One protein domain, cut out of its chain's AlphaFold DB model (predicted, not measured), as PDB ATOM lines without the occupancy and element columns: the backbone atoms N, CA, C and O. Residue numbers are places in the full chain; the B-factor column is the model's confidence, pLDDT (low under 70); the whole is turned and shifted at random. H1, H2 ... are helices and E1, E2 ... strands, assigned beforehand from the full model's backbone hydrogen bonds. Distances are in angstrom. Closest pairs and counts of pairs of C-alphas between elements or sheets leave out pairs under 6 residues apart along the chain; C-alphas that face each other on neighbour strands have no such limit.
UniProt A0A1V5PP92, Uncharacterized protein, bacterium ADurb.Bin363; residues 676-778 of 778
ATOM      1  N   THR A 676     193.749 282.300 180.101       59.59
ATOM      2  CA  THR A 676     192.394 282.539 180.645       59.59
ATOM      3  C   THR A 676     192.370 282.539 182.186       59.59
ATOM      4  O   THR A 676     191.468 283.090 182.817       59.59
ATOM      5  N   PHE A 677     193.397 281.974 182.829       58.66
ATOM      6  CA  PHE A 677     193.561 281.979 184.281       58.66
ATOM      7  C   PHE A 677     193.734 283.384 184.893       58.66
ATOM      8  O   PHE A 677     193.261 283.628 186.007       58.66
ATOM      9  N   HIS A 678     194.375 284.323 184.186       63.84
ATOM     10  CA  HIS A 678     194.586 285.695 184.676       63.84
ATOM     11  C   HIS A 678     193.346 286.593 184.566       63.84
ATOM     12  O   HIS A 678     193.407 287.762 184.955       63.84
ATOM     13  N   LEU A 679     192.215 286.065 184.083       66.50
ATOM     14  CA  LEU A 679     190.942 286.775 184.150       66.50
ATOM     15  C   LEU A 679     190.613 287.106 185.618       66.50
ATOM     16  O   LEU A 679     190.805 286.252 186.492       66.50
ATOM     17  N   PRO A 680     190.160 288.337 185.918       59.31
ATOM     18  CA  PRO A 680     189.853 288.739 187.285       59.31
ATOM     19  C   PRO A 680     188.768 287.837 187.888       59.31
ATOM     20  O   PRO A 680     187.806 287.475 187.218       59.31
ATOM     21  N   ASP A 681     188.897 287.509 189.177       56.53
ATOM     22  CA  ASP A 681     187.920 286.674 189.899       56.53
ATOM     23  C   ASP A 681     186.557 287.372 190.092       56.53
ATOM     24  O   ASP A 681     185.586 286.745 190.511       56.53
ATOM     25  N   SER A 682     186.477 288.677 189.807       52.06
ATOM     26  CA  SER A 682     185.253 289.470 189.920       52.06
ATOM     27  C   SER A 682     184.466 289.499 188.603       52.06
ATOM     28  O   SER A 682     185.082 289.769 187.568       52.06
ATOM     29  N   PRO A 683     183.126 289.375 188.630       49.66
ATOM     30  CA  PRO A 683     182.283 289.595 187.459       49.66
ATOM     31  C   PRO A 683     182.355 291.075 187.063       49.66
ATOM     32  O   PRO A 683     181.672 291.920 187.636       49.66
ATOM     33  N   GLN A 684     183.247 291.422 186.134       49.59
ATOM     34  CA  GLN A 684     183.296 292.763 185.534       49.59
ATOM     35  C   GLN A 684     182.514 292.863 184.226       49.59
ATOM     36  O   GLN A 684     182.487 293.923 183.610       49.59
ATOM     37  N   PHE A 685     181.805 291.809 183.846       48.84
ATOM     38  CA  PHE A 685     180.916 291.829 182.700       48.84
ATOM     39  C   PHE A 685     179.493 291.555 183.168       48.84
ATOM     40  O   PHE A 685     179.276 290.980 184.228       48.84
ATOM     41  N   TYR A 686     178.525 292.047 182.405       48.81
ATOM     42  CA  TYR A 686     177.104 292.123 182.744       48.81
ATOM     43  C   TYR A 686     176.426 290.763 183.048       48.81
ATOM     44  O   TYR A 686     175.254 290.749 183.418       48.81
ATOM     45  N   ASP A 687     177.167 289.653 182.982       53.06
ATOM     46  CA  ASP A 687     176.754 288.301 183.341       53.06
ATOM     47  C   ASP A 687     177.301 287.872 184.712       53.06
ATOM     48  O   ASP A 687     178.504 287.855 184.970       53.06
ATOM     49  N   LYS A 688     176.395 287.461 185.605       59.69
ATOM     50  CA  LYS A 688     176.691 286.907 186.941       59.69
ATOM     51  C   LYS A 688     177.208 285.451 186.862       59.69
ATOM     52  O   LYS A 688     176.758 284.599 187.624       59.69
ATOM     53  N   LEU A 689     178.105 285.151 185.925       61.69
ATOM     54  CA  LEU A 689     178.711 283.824 185.753       61.69
ATOM     55  C   LEU A 689     179.929 283.651 186.665       61.69
ATOM     56  O   LEU A 689     180.652 284.610 186.956       61.69
ATOM     57  N   ALA A 690     180.188 282.421 187.108       69.62
ATOM     58  CA  ALA A 690     181.438 282.115 187.794       69.62
ATOM     59  C   ALA A 690     182.623 282.094 186.809       69.62
ATOM     60  O   ALA A 690     182.467 281.785 185.628       69.62
ATOM     61  N   LYS A 691     183.838 282.370 187.305       75.31
ATOM     62  CA  LYS A 691     185.067 282.414 186.488       75.31
ATOM     63  C   LYS A 691     185.282 281.145 185.656       75.31
ATOM     64  O   LYS A 691     185.671 281.243 184.499       75.31
ATOM     65  N   GLU A 692     185.029 279.964 186.225       77.31
ATOM     66  CA  GLU A 692     185.139 278.694 185.493       77.31
ATOM     67  C   GLU A 692     184.139 278.625 184.332       77.31
ATOM     68  O   GLU A 692     184.534 278.299 183.218       77.31
ATOM     69  N   GLU A 693     182.867 278.975 184.555       75.31
ATOM     70  CA  GLU A 693     181.840 278.956 183.501       75.31
ATOM     71  C   GLU A 693     182.172 279.929 182.379       75.31
ATOM     72  O   GLU A 693     182.036 279.594 181.206       75.31
ATOM     73  N   TYR A 694     182.663 281.114 182.742       77.38
ATOM     74  CA  TYR A 694     183.092 282.107 181.772       77.38
ATOM     75  C   TYR A 694     184.269 281.601 180.931       77.38
ATOM     76  O   TYR A 694     184.221 281.678 179.706       77.38
ATOM     77  N   ARG A 695     185.287 280.991 181.558       81.94
ATOM     78  CA  ARG A 695     186.407 280.352 180.840       81.94
ATOM     79  C   ARG A 695     185.917 279.247 179.901       81.94
ATOM     80  O   ARG A 695     186.344 279.203 178.752       81.94
ATOM     81  N   LYS A 696     185.000 278.387 180.359       84.38
ATOM     82  CA  LYS A 696     184.400 277.317 179.539       84.38
ATOM     83  C   LYS A 696     183.618 277.884 178.348       84.38
ATOM     84  O   LYS A 696     183.759 277.372 177.239       84.38
ATOM     85  N   GLY A 697     182.861 278.962 178.560       81.06
ATOM     86  CA  GLY A 697     182.164 279.708 177.509       81.06
ATOM     87  C   GLY A 697     183.127 280.275 176.464       81.06
ATOM     88  O   GLY A 697     182.967 279.985 175.280       81.06
ATOM     89  N   LEU A 698     184.179 280.977 176.903       80.56
ATOM     90  CA  LEU A 698     185.219 281.528 176.025       80.56
ATOM     91  C   LEU A 698     185.917 280.437 175.203       80.56
ATOM     92  O   LEU A 698     186.045 280.572 173.991       80.56
ATOM     93  N   ILE A 699     186.326 279.330 175.833       84.50
ATOM     94  CA  ILE A 699     186.936 278.192 175.124       84.50
ATOM     95  C   ILE A 699     185.964 277.635 174.072       84.50
ATOM     96  O   ILE A 699     186.364 277.377 172.939       84.50
ATOM     97  N   GLY A 700     184.681 277.487 174.415       86.06
ATOM     98  CA  GLY A 700     183.654 277.027 173.480       86.06
ATOM     99  C   GLY A 700     183.449 277.963 172.282       86.06
ATOM    100  O   GLY A 700     183.194 277.491 171.174       86.06
ATOM    101  N   GLU A 701     183.571 279.277 172.473       83.81
ATOM    102  CA  GLU A 701     183.536 280.264 171.388       83.81
ATOM    103  C   GLU A 701     184.795 280.210 170.518       83.81
ATOM    104  O   GLU A 701     184.684 280.192 169.292       83.81
ATOM    105  N   VAL A 702     185.978 280.092 171.127       83.88
ATOM    106  CA  VAL A 702     187.251 279.942 170.404       83.88
ATOM    107  C   VAL A 702     187.252 278.708 169.519       83.88
ATOM    108  O   VAL A 702     187.635 278.815 168.360       83.88
ATOM    109  N   ILE A 703     186.786 277.559 170.020       86.81
ATOM    110  CA  ILE A 703     186.694 276.322 169.229       86.81
ATOM    111  C   ILE A 703     185.852 276.554 167.963       86.81
ATOM    112  O   ILE A 703     186.281 276.212 166.865       86.81
ATOM    113  N   LYS A 704     184.694 277.220 168.085       84.56
ATOM    114  CA  LYS A 704     183.845 277.562 166.926       84.56
ATOM    115  C   LYS A 704     184.531 278.529 165.960       84.56
ATOM    116  O   LYS A 704     184.309 278.457 164.753       84.56
ATOM    117  N   MET A 705     185.322 279.469 166.476       83.44
ATOM    118  CA  MET A 705     186.072 280.413 165.646       83.44
ATOM    119  C   MET A 705     187.232 279.741 164.914       83.44
ATOM    120  O   MET A 705     187.445 280.065 163.750       83.44
ATOM    121  N   ILE A 706     187.925 278.793 165.550       85.88
ATOM    122  CA  ILE A 706     188.935 277.947 164.902       85.88
ATOM    123  C   ILE A 706     188.282 277.163 163.759       85.88
ATOM    124  O   ILE A 706     188.695 277.322 162.616       85.88
ATOM    125  N   GLU A 707     187.178 276.457 164.018       83.31
ATOM    126  CA  GLU A 707     186.447 275.704 162.985       83.31
ATOM    127  C   GLU A 707     186.035 276.601 161.796       83.31
ATOM    128  O   GLU A 707     186.163 276.234 160.624       83.31
ATOM    129  N   LYS A 708     185.548 277.819 162.077       81.38
ATOM    130  CA  LYS A 708     185.209 278.808 161.041       81.38
ATOM    131  C   LYS A 708     186.450 279.263 160.265       81.38
ATOM    132  O   LYS A 708     186.374 279.404 159.043       81.38
ATOM    133  N   HIS A 709     187.563 279.516 160.953       83.44
ATOM    134  CA  HIS A 709     188.828 279.928 160.347       83.44
ATOM    135  C   HIS A 709     189.337 278.869 159.364       83.44
ATOM    136  O   HIS A 709     189.600 279.187 158.203       83.44
ATOM    137  N   GLU A 710     189.384 277.610 159.789       83.50
ATOM    138  CA  GLU A 710     189.869 276.488 158.980       83.50
ATOM    139  C   GLU A 710     188.987 276.261 157.744       83.50
ATOM    140  O   GLU A 710     189.497 276.143 156.627       83.50
ATOM    141  N   LYS A 711     187.655 276.332 157.893       81.88
ATOM    142  CA  LYS A 711     186.706 276.258 156.762       81.88
ATOM    143  C   LYS A 711     186.876 277.405 155.763       81.88
ATOM    144  O   LYS A 711     186.814 277.188 154.549       81.88
ATOM    145  N   ASN A 712     187.090 278.629 156.248       81.62
ATOM    146  CA  ASN A 712     187.323 279.795 155.390       81.62
ATOM    147  C   ASN A 712     188.645 279.674 154.621       81.62
ATOM    148  O   ASN A 712     188.699 279.974 153.422       81.62
ATOM    149  N   TYR A 713     189.696 279.204 155.293       84.88
ATOM    150  CA  TYR A 713     190.979 278.936 154.660       84.88
ATOM    151  C   TYR A 713     190.842 277.850 153.586       84.88
ATOM    152  O   TYR A 713     191.219 278.083 152.437       84.88
ATOM    153  N   ALA A 714     190.189 276.728 153.898       84.50
ATOM    154  CA  ALA A 714     189.933 275.649 152.944       84.50
ATOM    155  C   ALA A 714     189.141 276.120 151.713       84.50
ATOM    156  O   ALA A 714     189.438 275.729 150.583       84.50
ATOM    157  N   SER A 715     188.152 277.001 151.893       84.69
ATOM    158  CA  SER A 715     187.429 277.632 150.778       84.69
ATOM    159  C   SER A 715     188.362 278.462 149.886       84.69
ATOM    160  O   SER A 715     188.319 278.357 148.660       84.69
ATOM    161  N   THR A 716     189.268 279.236 150.490       87.12
ATOM    162  CA  THR A 716     190.276 280.021 149.760       87.12
ATOM    163  C   THR A 716     191.225 279.120 148.969       87.12
ATOM    164  O   THR A 716     191.453 279.369 147.784       87.12
ATOM    165  N   VAL A 717     191.724 278.045 149.585       87.62
ATOM    166  CA  VAL A 717     192.571 277.038 148.929       87.62
ATOM    167  C   VAL A 717     191.857 276.411 147.731       87.62
ATOM    168  O   VAL A 717     192.424 276.370 146.639       87.62
ATOM    169  N   ASN A 718     190.601 275.984 147.899       87.25
ATOM    170  CA  ASN A 718     189.812 275.402 146.810       87.25
ATOM    171  C   ASN A 718     189.626 276.379 145.648       87.25
ATOM    172  O   ASN A 718     189.872 276.012 144.503       87.25
ATOM    173  N   ASN A 719     189.299 277.643 145.931       88.56
ATOM    174  CA  ASN A 719     189.177 278.666 144.890       88.56
ATOM    175  C   ASN A 719     190.485 278.842 144.101       88.56
ATOM    176  O   ASN A 719     190.455 279.010 142.880       88.56
ATOM    177  N   ILE A 720     191.644 278.795 144.768       90.31
ATOM    178  CA  ILE A 720     192.946 278.866 144.088       90.31
ATOM    179  C   ILE A 720     193.144 277.640 143.190       90.31
ATOM    180  O   ILE A 720     193.480 277.804 142.020       90.31
ATOM    181  N   LEU A 721     192.898 276.430 143.697       89.19
ATOM    182  CA  LEU A 721     193.041 275.184 142.930       89.19
ATOM    183  C   LEU A 721     192.092 275.106 141.721       89.19
ATOM    184  O   LEU A 721     192.445 274.520 140.698       89.19
ATOM    185  N   GLU A 722     190.900 275.694 141.822       88.50
ATOM    186  CA  GLU A 722     189.926 275.752 140.727       88.50
ATOM    187  C   GLU A 722     190.296 276.783 139.653       88.50
ATOM    188  O   GLU A 722     189.982 276.589 138.478       88.50
ATOM    189  N   THR A 723     190.958 277.878 140.039       91.12
ATOM    190  CA  THR A 723     191.230 279.017 139.144       91.12
ATOM    191  C   THR A 723     192.655 279.062 138.593       91.12
ATOM    192  O   THR A 723     192.893 279.761 137.604       91.12
ATOM    193  N   ARG A 724     193.604 278.338 139.199       94.56
ATOM    194  CA  ARG A 724     195.019 278.319 138.799       94.56
ATOM    195  C   ARG A 724     195.481 276.942 138.335       94.56
ATOM    196  O   ARG A 724     195.750 276.052 139.141       94.56
ATOM    197  N   ASP A 725     195.661 276.817 137.023       95.31
ATOM    198  CA  ASP A 725     196.115 275.579 136.382       95.31
ATOM    199  C   ASP A 725     197.514 275.142 136.855       95.31
ATOM    200  O   ASP A 725     197.732 273.958 137.074       95.31
ATOM    201  N   ASP A 726     198.439 276.077 137.095       95.75
ATOM    202  CA  ASP A 726     199.815 275.773 137.516       95.75
ATOM    203  C   ASP A 726     199.904 275.164 138.925       95.75
ATOM    204  O   ASP A 726     200.671 274.228 139.160       95.75
ATOM    205  N   VAL A 727     199.083 275.651 139.860       94.56
ATOM    206  CA  VAL A 727     198.965 275.067 141.206       94.56
ATOM    207  C   VAL A 727     198.325 273.679 141.130       94.56
ATOM    208  O   VAL A 727     198.778 272.755 141.807       94.56
ATOM    209  N   ARG A 728     197.301 273.507 140.283       94.81
ATOM    210  CA  ARG A 728     196.631 272.215 140.083       94.81
ATOM    211  C   ARG A 728     197.557 271.172 139.454       94.81
ATOM    212  O   ARG A 728     197.584 270.040 139.927       94.81
ATOM    213  N   GLU A 729     198.350 271.547 138.454       96.12
ATOM    214  CA  GLU A 729     199.346 270.664 137.833       96.12
ATOM    215  C   GLU A 729     200.411 270.202 138.842       96.12
ATOM    216  O   GLU A 729     200.767 269.022 138.871       96.12
ATOM    217  N   GLU A 730     200.894 271.094 139.719       97.19
ATOM    218  CA  GLU A 730     201.831 270.695 140.778       97.19
ATOM    219  C   GLU A 730     201.177 269.768 141.806       97.19
ATOM    220  O   GLU A 730     201.791 268.777 142.207       97.19
ATOM    221  N   LYS A 731     199.931 270.051 142.210       94.81
ATOM    222  CA  LYS A 731     199.155 269.158 143.080       94.81
ATOM    223  C   LYS A 731     199.058 267.764 142.457       94.81
ATOM    224  O   LYS A 731     199.362 266.782 143.125       94.81
ATOM    225  N   GLU A 732     198.661 267.663 141.190       95.25
ATOM    226  CA  GLU A 732     198.553 266.385 140.477       95.25
ATOM    227  C   GLU A 732     199.900 265.658 140.395       95.25
ATOM    228  O   GLU A 732     199.970 264.447 140.611       95.25
ATOM    229  N   LYS A 733     200.994 266.387 140.143       96.31
ATOM    230  CA  LYS A 733     202.356 265.839 140.184       96.31
ATOM    231  C   LYS A 733     202.688 265.253 141.562       96.31
ATOM    232  O   LYS A 733     203.156 264.121 141.622       96.31
ATOM    233  N   LEU A 734     202.415 265.974 142.650       95.06
ATOM    234  CA  LEU A 734     202.660 265.505 144.020       95.06
ATOM    235  C   LEU A 734     201.785 264.292 144.383       95.06
ATOM    236  O   LEU A 734     202.276 263.330 144.967       95.06
ATOM    237  N   VAL A 735     200.514 264.279 143.979       91.94
ATOM    238  CA  VAL A 735     199.645 263.103 144.149       91.94
ATOM    239  C   VAL A 735     200.221 261.885 143.418       91.94
ATOM    240  O   VAL A 735     200.280 260.793 143.980       91.94
ATOM    241  N   ASN A 736     200.725 262.068 142.194       91.12
ATOM    242  CA  ASN A 736     201.392 261.005 141.434       91.12
ATOM    243  C   ASN A 736     202.732 260.552 142.051       91.12
ATOM    244  O   ASN A 736     203.173 259.436 141.789       91.12
ATOM    245  N   GLU A 737     203.372 261.392 142.868       92.19
ATOM    246  CA  GLU A 737     204.557 261.056 143.672       92.19
ATOM    247  C   GLU A 737     204.208 260.322 144.980       92.19
ATOM    248  O   GLU A 737     205.110 259.976 145.742       92.19
ATOM    249  N   GLY A 738     202.920 260.063 145.239       89.38
ATOM    250  CA  GLY A 738     202.452 259.303 146.398       89.38
ATOM    251  C   GLY A 738     201.999 260.159 147.579       89.38
ATOM    252  O   GLY A 738     201.678 259.609 148.629       89.38
ATOM    253  N   PHE A 739     201.940 261.486 147.453       91.31
ATOM    254  CA  PHE A 739     201.385 262.329 148.515       91.31
ATOM    255  C   PHE A 739     199.853 262.258 148.558       91.31
ATOM    256  O   PHE A 739     199.184 262.117 147.533       91.31
ATOM    257  N   HIS A 740     199.280 262.388 149.758       89.00
ATOM    258  CA  HIS A 740     197.831 262.527 149.919       89.00
ATOM    259  C   HIS A 740     197.325 263.825 149.273       89.00
ATOM    260  O   HIS A 740     198.025 264.833 149.292       89.00
ATOM    261  N   GLU A 741     196.111 263.808 148.714       88.06
ATOM    262  CA  GLU A 741     195.552 264.909 147.917       88.06
ATOM    263  C   GLU A 741     195.583 266.271 148.622       88.06
ATOM    264  O   GLU A 741     195.927 267.286 148.002       88.06
ATOM    265  N   GLY A 742     195.234 266.321 149.904       86.81
ATOM    266  CA  GLY A 742     195.180 267.586 150.618       86.81
ATOM    267  C   GLY A 742     196.548 268.086 151.056       86.81
ATOM    268  O   GLY A 742     196.866 269.256 150.854       86.81
ATOM    269  N   ASN A 743     197.432 267.197 151.515       87.81
ATOM    270  CA  ASN A 743     198.826 267.568 151.770       87.81
ATOM    271  C   ASN A 743     199.543 268.003 150.480       87.81
ATOM    272  O   ASN A 743     200.240 269.016 150.472       87.81
ATOM    273  N   ALA A 744     199.296 267.321 149.358       91.38
ATOM    274  CA  ALA A 744     199.763 267.734 148.036       91.38
ATOM    275  C   ALA A 744     199.244 269.130 147.656       91.38
ATOM    276  O   ALA A 744     199.981 269.921 147.070       91.38
ATOM    277  N   SER A 745     198.005 269.462 148.028       90.69
ATOM    278  CA  SER A 745     197.424 270.789 147.808       90.69
ATOM    279  C   SER A 745     198.143 271.875 148.622       90.69
ATOM    280  O   SER A 745     198.517 272.907 148.061       90.69
ATOM    281  N   LEU A 746     198.408 271.638 149.913       88.69
ATOM    282  CA  LEU A 746     199.168 272.566 150.767       88.69
ATOM    283  C   LEU A 746     200.617 272.739 150.285       88.69
ATOM    284  O   LEU A 746     201.122 273.860 150.206       88.69
ATOM    285  N   MET A 747     201.276 271.641 149.911       91.00
ATOM    286  CA  MET A 747     202.640 271.653 149.374       91.00
ATOM    287  C   MET A 747     202.725 272.395 148.036       91.00
ATOM    288  O   MET A 747     203.648 273.188 147.834       91.00
ATOM    289  N   ALA A 748     201.756 272.186 147.139       93.69
ATOM    290  CA  ALA A 748     201.674 272.915 145.878       93.69
ATOM    291  C   ALA A 748     201.548 274.423 146.130       93.69
ATOM    292  O   ALA A 748     202.302 275.201 145.550       93.69
ATOM    293  N   LEU A 749     200.675 274.848 147.050       91.62
ATOM    294  CA  LEU A 749     200.574 276.258 147.436       91.62
ATOM    295  C   LEU A 749     201.906 276.810 147.964       91.62
ATOM    296  O   LEU A 749     202.342 277.863 147.503       91.62
ATOM    297  N   GLY A 750     202.589 276.080 148.850       91.06
ATOM    298  CA  GLY A 750     203.893 276.478 149.401       91.06
ATOM    299  C   GLY A 750     205.017 276.619 148.370       91.06
ATOM    300  O   GLY A 750     206.009 277.299 148.629       91.06
ATOM    301  N   LYS A 751     204.870 276.025 147.180       94.50
ATOM    302  CA  LYS A 751     205.798 276.221 146.059       94.50
ATOM    303  C   LYS A 751     205.594 277.564 145.353       94.50
ATOM    304  O   LYS A 751     206.564 278.151 144.874       94.50
ATOM    305  N   PHE A 752     204.348 278.021 145.242       94.31
ATOM    306  CA  PHE A 752     203.984 279.215 144.468       94.31
ATOM    307  C   PHE A 752     203.788 280.469 145.318       94.31
ATOM    308  O   PHE A 752     203.837 281.569 144.771       94.31
ATOM    309  N   TYR A 753     203.573 280.304 146.620       91.19
ATOM    310  CA  TYR A 753     203.353 281.384 147.568       91.19
ATOM    311  C   TYR A 753     204.373 281.301 148.695       91.19
ATOM    312  O   TYR A 753     204.625 280.232 149.252       91.19
ATOM    313  N   ASN A 754     204.955 282.441 149.049       89.62
ATOM    314  CA  ASN A 754     205.830 282.520 150.212       89.62
ATOM    315  C   ASN A 754     205.015 282.562 151.520       89.62
ATOM    316  O   ASN A 754     203.799 282.748 151.514       89.62
ATOM    317  N   GLU A 755     205.692 282.429 152.663       83.31
ATOM    318  CA  GLU A 755     205.026 282.392 153.972       83.31
ATOM    319  C   GLU A 755     204.172 283.638 154.268       83.31
ATOM    320  O   GLU A 755     203.122 283.511 154.892       83.31
ATOM    321  N   GLN A 756     204.571 284.832 153.811       84.56
ATOM    322  CA  GLN A 756     203.790 286.058 154.027       84.56
ATOM    323  C   GLN A 756     202.512 286.068 153.184       84.56
ATOM    324  O   GLN A 756     201.464 286.508 153.653       84.56
ATOM    325  N   GLU A 757     202.580 285.566 151.951       86.88
ATOM    326  CA  GLU A 757     201.416 285.435 151.073       86.88
ATOM    327  C   GLU A 757     200.439 284.389 151.616       86.88
ATOM    328  O   GLU A 757     199.248 284.673 151.732       86.88
ATOM    329  N   LEU A 758     200.938 283.227 152.048       84.69
ATOM    330  CA  LEU A 758     200.114 282.207 152.704       84.69
ATOM    331  C   LEU A 758     199.481 282.738 153.997       84.69
ATOM    332  O   LEU A 758     198.289 282.545 154.227       84.69
ATOM    333  N   ALA A 759     200.238 283.482 154.810       80.12
ATOM    334  CA  ALA A 759     199.700 284.145 155.996       80.12
ATOM    335  C   ALA A 759     198.622 285.187 155.645       80.12
ATOM    336  O   ALA A 759     197.660 285.345 156.392       80.12
ATOM    337  N   SER A 760     198.719 285.863 154.497       80.19
ATOM    338  CA  SER A 760     197.681 286.800 154.047       80.19
ATOM    339  C   SER A 760     196.360 286.111 153.687       80.19
ATOM    340  O   SER A 760     195.293 286.691 153.891       80.19
ATOM    341  N   PHE A 761     196.401 284.854 153.229       80.00
ATOM    342  CA  PHE A 761     195.187 284.051 153.043       80.00
ATOM    343  C   PHE A 761     194.513 283.762 154.379       80.00
ATOM    344  O   PHE A 761     193.287 283.806 154.463       80.00
ATOM    345  N   LYS A 762     195.318 283.558 155.430       74.00
ATOM    346  CA  LYS A 762     194.830 283.419 156.802       74.00
ATOM    347  C   LYS A 762     194.272 284.729 157.347       74.00
ATOM    348  O   LYS A 762     193.269 284.668 158.017       74.00
ATOM    349  N   LEU A 763     194.830 285.902 157.028       59.69
ATOM    350  CA  LEU A 763     194.287 287.204 157.475       59.69
ATOM    351  C   LEU A 763     192.923 287.555 156.857       59.69
ATOM    352  O   LEU A 763     192.146 288.295 157.449       59.69
ATOM    353  N   ASN A 764     192.596 287.010 155.680       57.47
ATOM    354  CA  ASN A 764     191.228 287.084 155.153       57.47
ATOM    355  C   ASN A 764     190.248 286.181 155.934       57.47
ATOM    356  O   ASN A 764     189.035 286.284 155.741       57.47
ATOM    357  N   ALA A 765     190.757 285.298 156.796       58.44
ATOM    358  CA  ALA A 765     189.999 284.454 157.703       58.44
ATOM    359  C   ALA A 765     190.210 284.931 159.154       58.44
ATOM    360  O   ALA A 765     191.263 284.745 159.744       58.44
ATOM    361  N   GLU A 766     189.182 285.519 159.763       63.22
ATOM    362  CA  GLU A 766     189.218 286.031 161.145       63.22
ATOM    363  C   GLU A 766     189.885 285.040 162.130       63.22
ATOM    364  O   GLU A 766     189.320 283.979 162.417       63.22
ATOM    365  N   LYS A 767     191.087 285.360 162.637       67.31
ATOM    366  CA  LYS A 767     191.776 284.548 163.656       67.31
ATOM    367  C   LYS A 767     191.371 285.042 165.048       67.31
ATOM    368  O   LYS A 767     191.469 286.243 165.301       67.31
ATOM    369  N   PRO A 768     190.922 284.165 165.963       68.69
ATOM    370  CA  PRO A 768     190.579 284.580 167.319       68.69
ATOM    371  C   PRO A 768     191.817 285.048 168.097       68.69
ATOM    372  O   PRO A 768     192.876 284.431 168.020       68.69
ATOM    373  N   LEU A 769     191.653 286.093 168.906       70.69
ATOM    374  CA  LEU A 769     192.635 286.596 169.866       70.69
ATOM    375  C   LEU A 769     191.930 286.923 171.185       70.69
ATOM    376  O   LEU A 769     190.874 287.550 171.186       70.69
ATOM    377  N   LEU A 770     192.521 286.549 172.323       65.00
ATOM    378  CA  LEU A 770     192.037 287.001 173.627       65.00
ATOM    379  C   LEU A 770     192.677 288.343 173.984       65.00
ATOM    380  O   LEU A 770     193.888 288.420 174.191       65.00
ATOM    381  N   PHE A 771     191.868 289.389 174.130       63.09
ATOM    382  CA  PHE A 771     192.338 290.689 174.598       63.09
ATOM    383  C   PHE A 771     191.466 291.193 175.746       63.09
ATOM    384  O   PHE A 771     190.268 291.404 175.592       63.09
ATOM    385  N   CYS A 772     192.071 291.396 176.921       61.53
ATOM    386  CA  CYS A 772     191.382 291.900 178.119       61.53
ATOM    387  C   CYS A 772     190.126 291.098 178.528       61.53
ATOM    388  O   CYS A 772     189.209 291.652 179.125       61.53
ATOM    389  N   GLY A 773     190.099 289.795 178.235       60.66
ATOM    390  CA  GLY A 773     188.966 288.914 178.529       60.66
ATOM    391  C   GLY A 773     187.882 288.874 177.460       60.66
ATOM    392  O   GLY A 773     186.993 288.046 177.563       60.66
ATOM    393  N   GLU A 774     187.989 289.671 176.402       63.31
ATOM    394  CA  GLU A 774     187.094 289.602 175.251       63.31
ATOM    395  C   GLU A 774     187.780 288.889 174.082       63.31
ATOM    396  O   GLU A 774     188.987 289.049 173.860       63.31
ATOM    397  N   ILE A 775     187.009 288.102 173.329       65.81
ATOM    398  CA  ILE A 775     187.488 287.515 172.079       65.81
ATOM    399  C   ILE A 775     187.400 288.585 170.992       65.81
ATOM    400  O   ILE A 775     186.326 289.100 170.684       65.81
ATOM    401  N   GLN A 776     188.546 288.920 170.420       72.50
ATOM    402  CA  GLN A 776     188.685 289.780 169.254       72.50
ATOM    403  C   GLN A 776     189.107 288.938 168.048       72.50
ATOM    404  O   GLN A 776     189.525 287.788 168.184       72.50
ATOM    405  N   THR A 777     188.983 289.508 166.856       64.62
ATOM    406  CA  THR A 777     189.495 288.926 165.613       64.62
ATOM    407  C   THR A 777     190.661 289.772 165.122       64.62
ATOM    408  O   THR A 777     190.506 290.995 165.044       64.62
ATOM    409  N   GLU A 778     191.798 289.145 164.821       58.38
ATOM    410  CA  GLU A 778     192.939 289.802 164.152       58.38
ATOM    411  C   GLU A 778     192.666 290.113 162.679       58.38
ATOM    412  O   GLU A 778     191.995 289.288 162.012       58.38
TER     413      GLU A 778
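Overview. This is residues 676 to 778 of the 778 residues of an uncharacterized protein of bacterium ADurb.Bin363 (UniProt A0A1V5PP92). One long helix, H1, makes the axis of a rod; at its last end the chain turns off into two short helices, H2 and H3, packed on each other about perpendicular to it, and then folds back along H1 through the short helix H4 and a small hairpin of strands, E1 and E2. The 15 residues 676 to 690, with no named element, wind as a loop at the other end of the rod, by the start of H1. The printed part has 103 residues, with four named helices followed by two named strands in the order H1, H2, H3, H4, E1, E2; the class is mostly helix, and the sheet, E1 - E2, is antiparallel. The whole is only just loose, close to extended, with a radius of gyration of the C-alphas of 19.3 A and spans of 58 by 23 by 20 A.

Along the chain. After residues 676 to 690, H1 takes residues 691 to 723, from C-alpha 691 at (185.067, 282.414, 186.488) to C-alpha 723 at (191.230, 279.017, 139.144), 47.9 A. H2 is residues 725 to 736, 16.3 A long, and H3 is residues 741 to 752, 17.0 A. H4 is residues 755 to 763, 12.3 A. E1, residues 768 to 771, measures 9.7 A, and E2, residues 774 to 777, measures 10.0 A, ending with C-alpha 777 at (189.495, 288.926, 165.613).

Arrangement. H1 and H2 touch only at the corner by their link, about perpendicular at 77 degrees, with the C-alphas of Leu 721 and Arg 728 closest at 5.5 A. H2 and H3 touch, opposite ways at a steep tilt of 48 degrees; their closest C-alphas, of Lys 731 and Ala 744, are 5.2 A apart. H3 and H4 are close but not clearly touching, with the C-alphas of Gly 750 and Leu 758 closest at 7.6 A. H4 touches H1, with residues 709 to 716 of H1 alone, at a steep tilt of 61 degrees, opposite ways; the closest C-alphas, of Tyr 713 and Lys 762, are 6.3 A apart. The closest C-alphas of H1 and E1, of Met 705 and Pro 768, are 6.4 A apart. E1 and E2 form a hairpin, antiparallel at 137 degrees, with N 769 and O 776 within hydrogen-bond range at 2.8 A and N 774 and O 771 at 3.0 A. H2 and H4 are apart. In H1, H2, H3 and H4 every O i to N i+4 pair is within hydrogen-bond range.

Size, cuts and confidence. The two C-alphas farthest apart, of Ser 682 and Asn 736, are 58.5 A apart. The printed part has no cut and ends at residue 778, the chain's last residue. The five links between named elements are tight. The mean pLDDT of the printed part is 79.3; residues 676 to 690, 763 to 768, 770 to 775 and 777 to 778 are under 70.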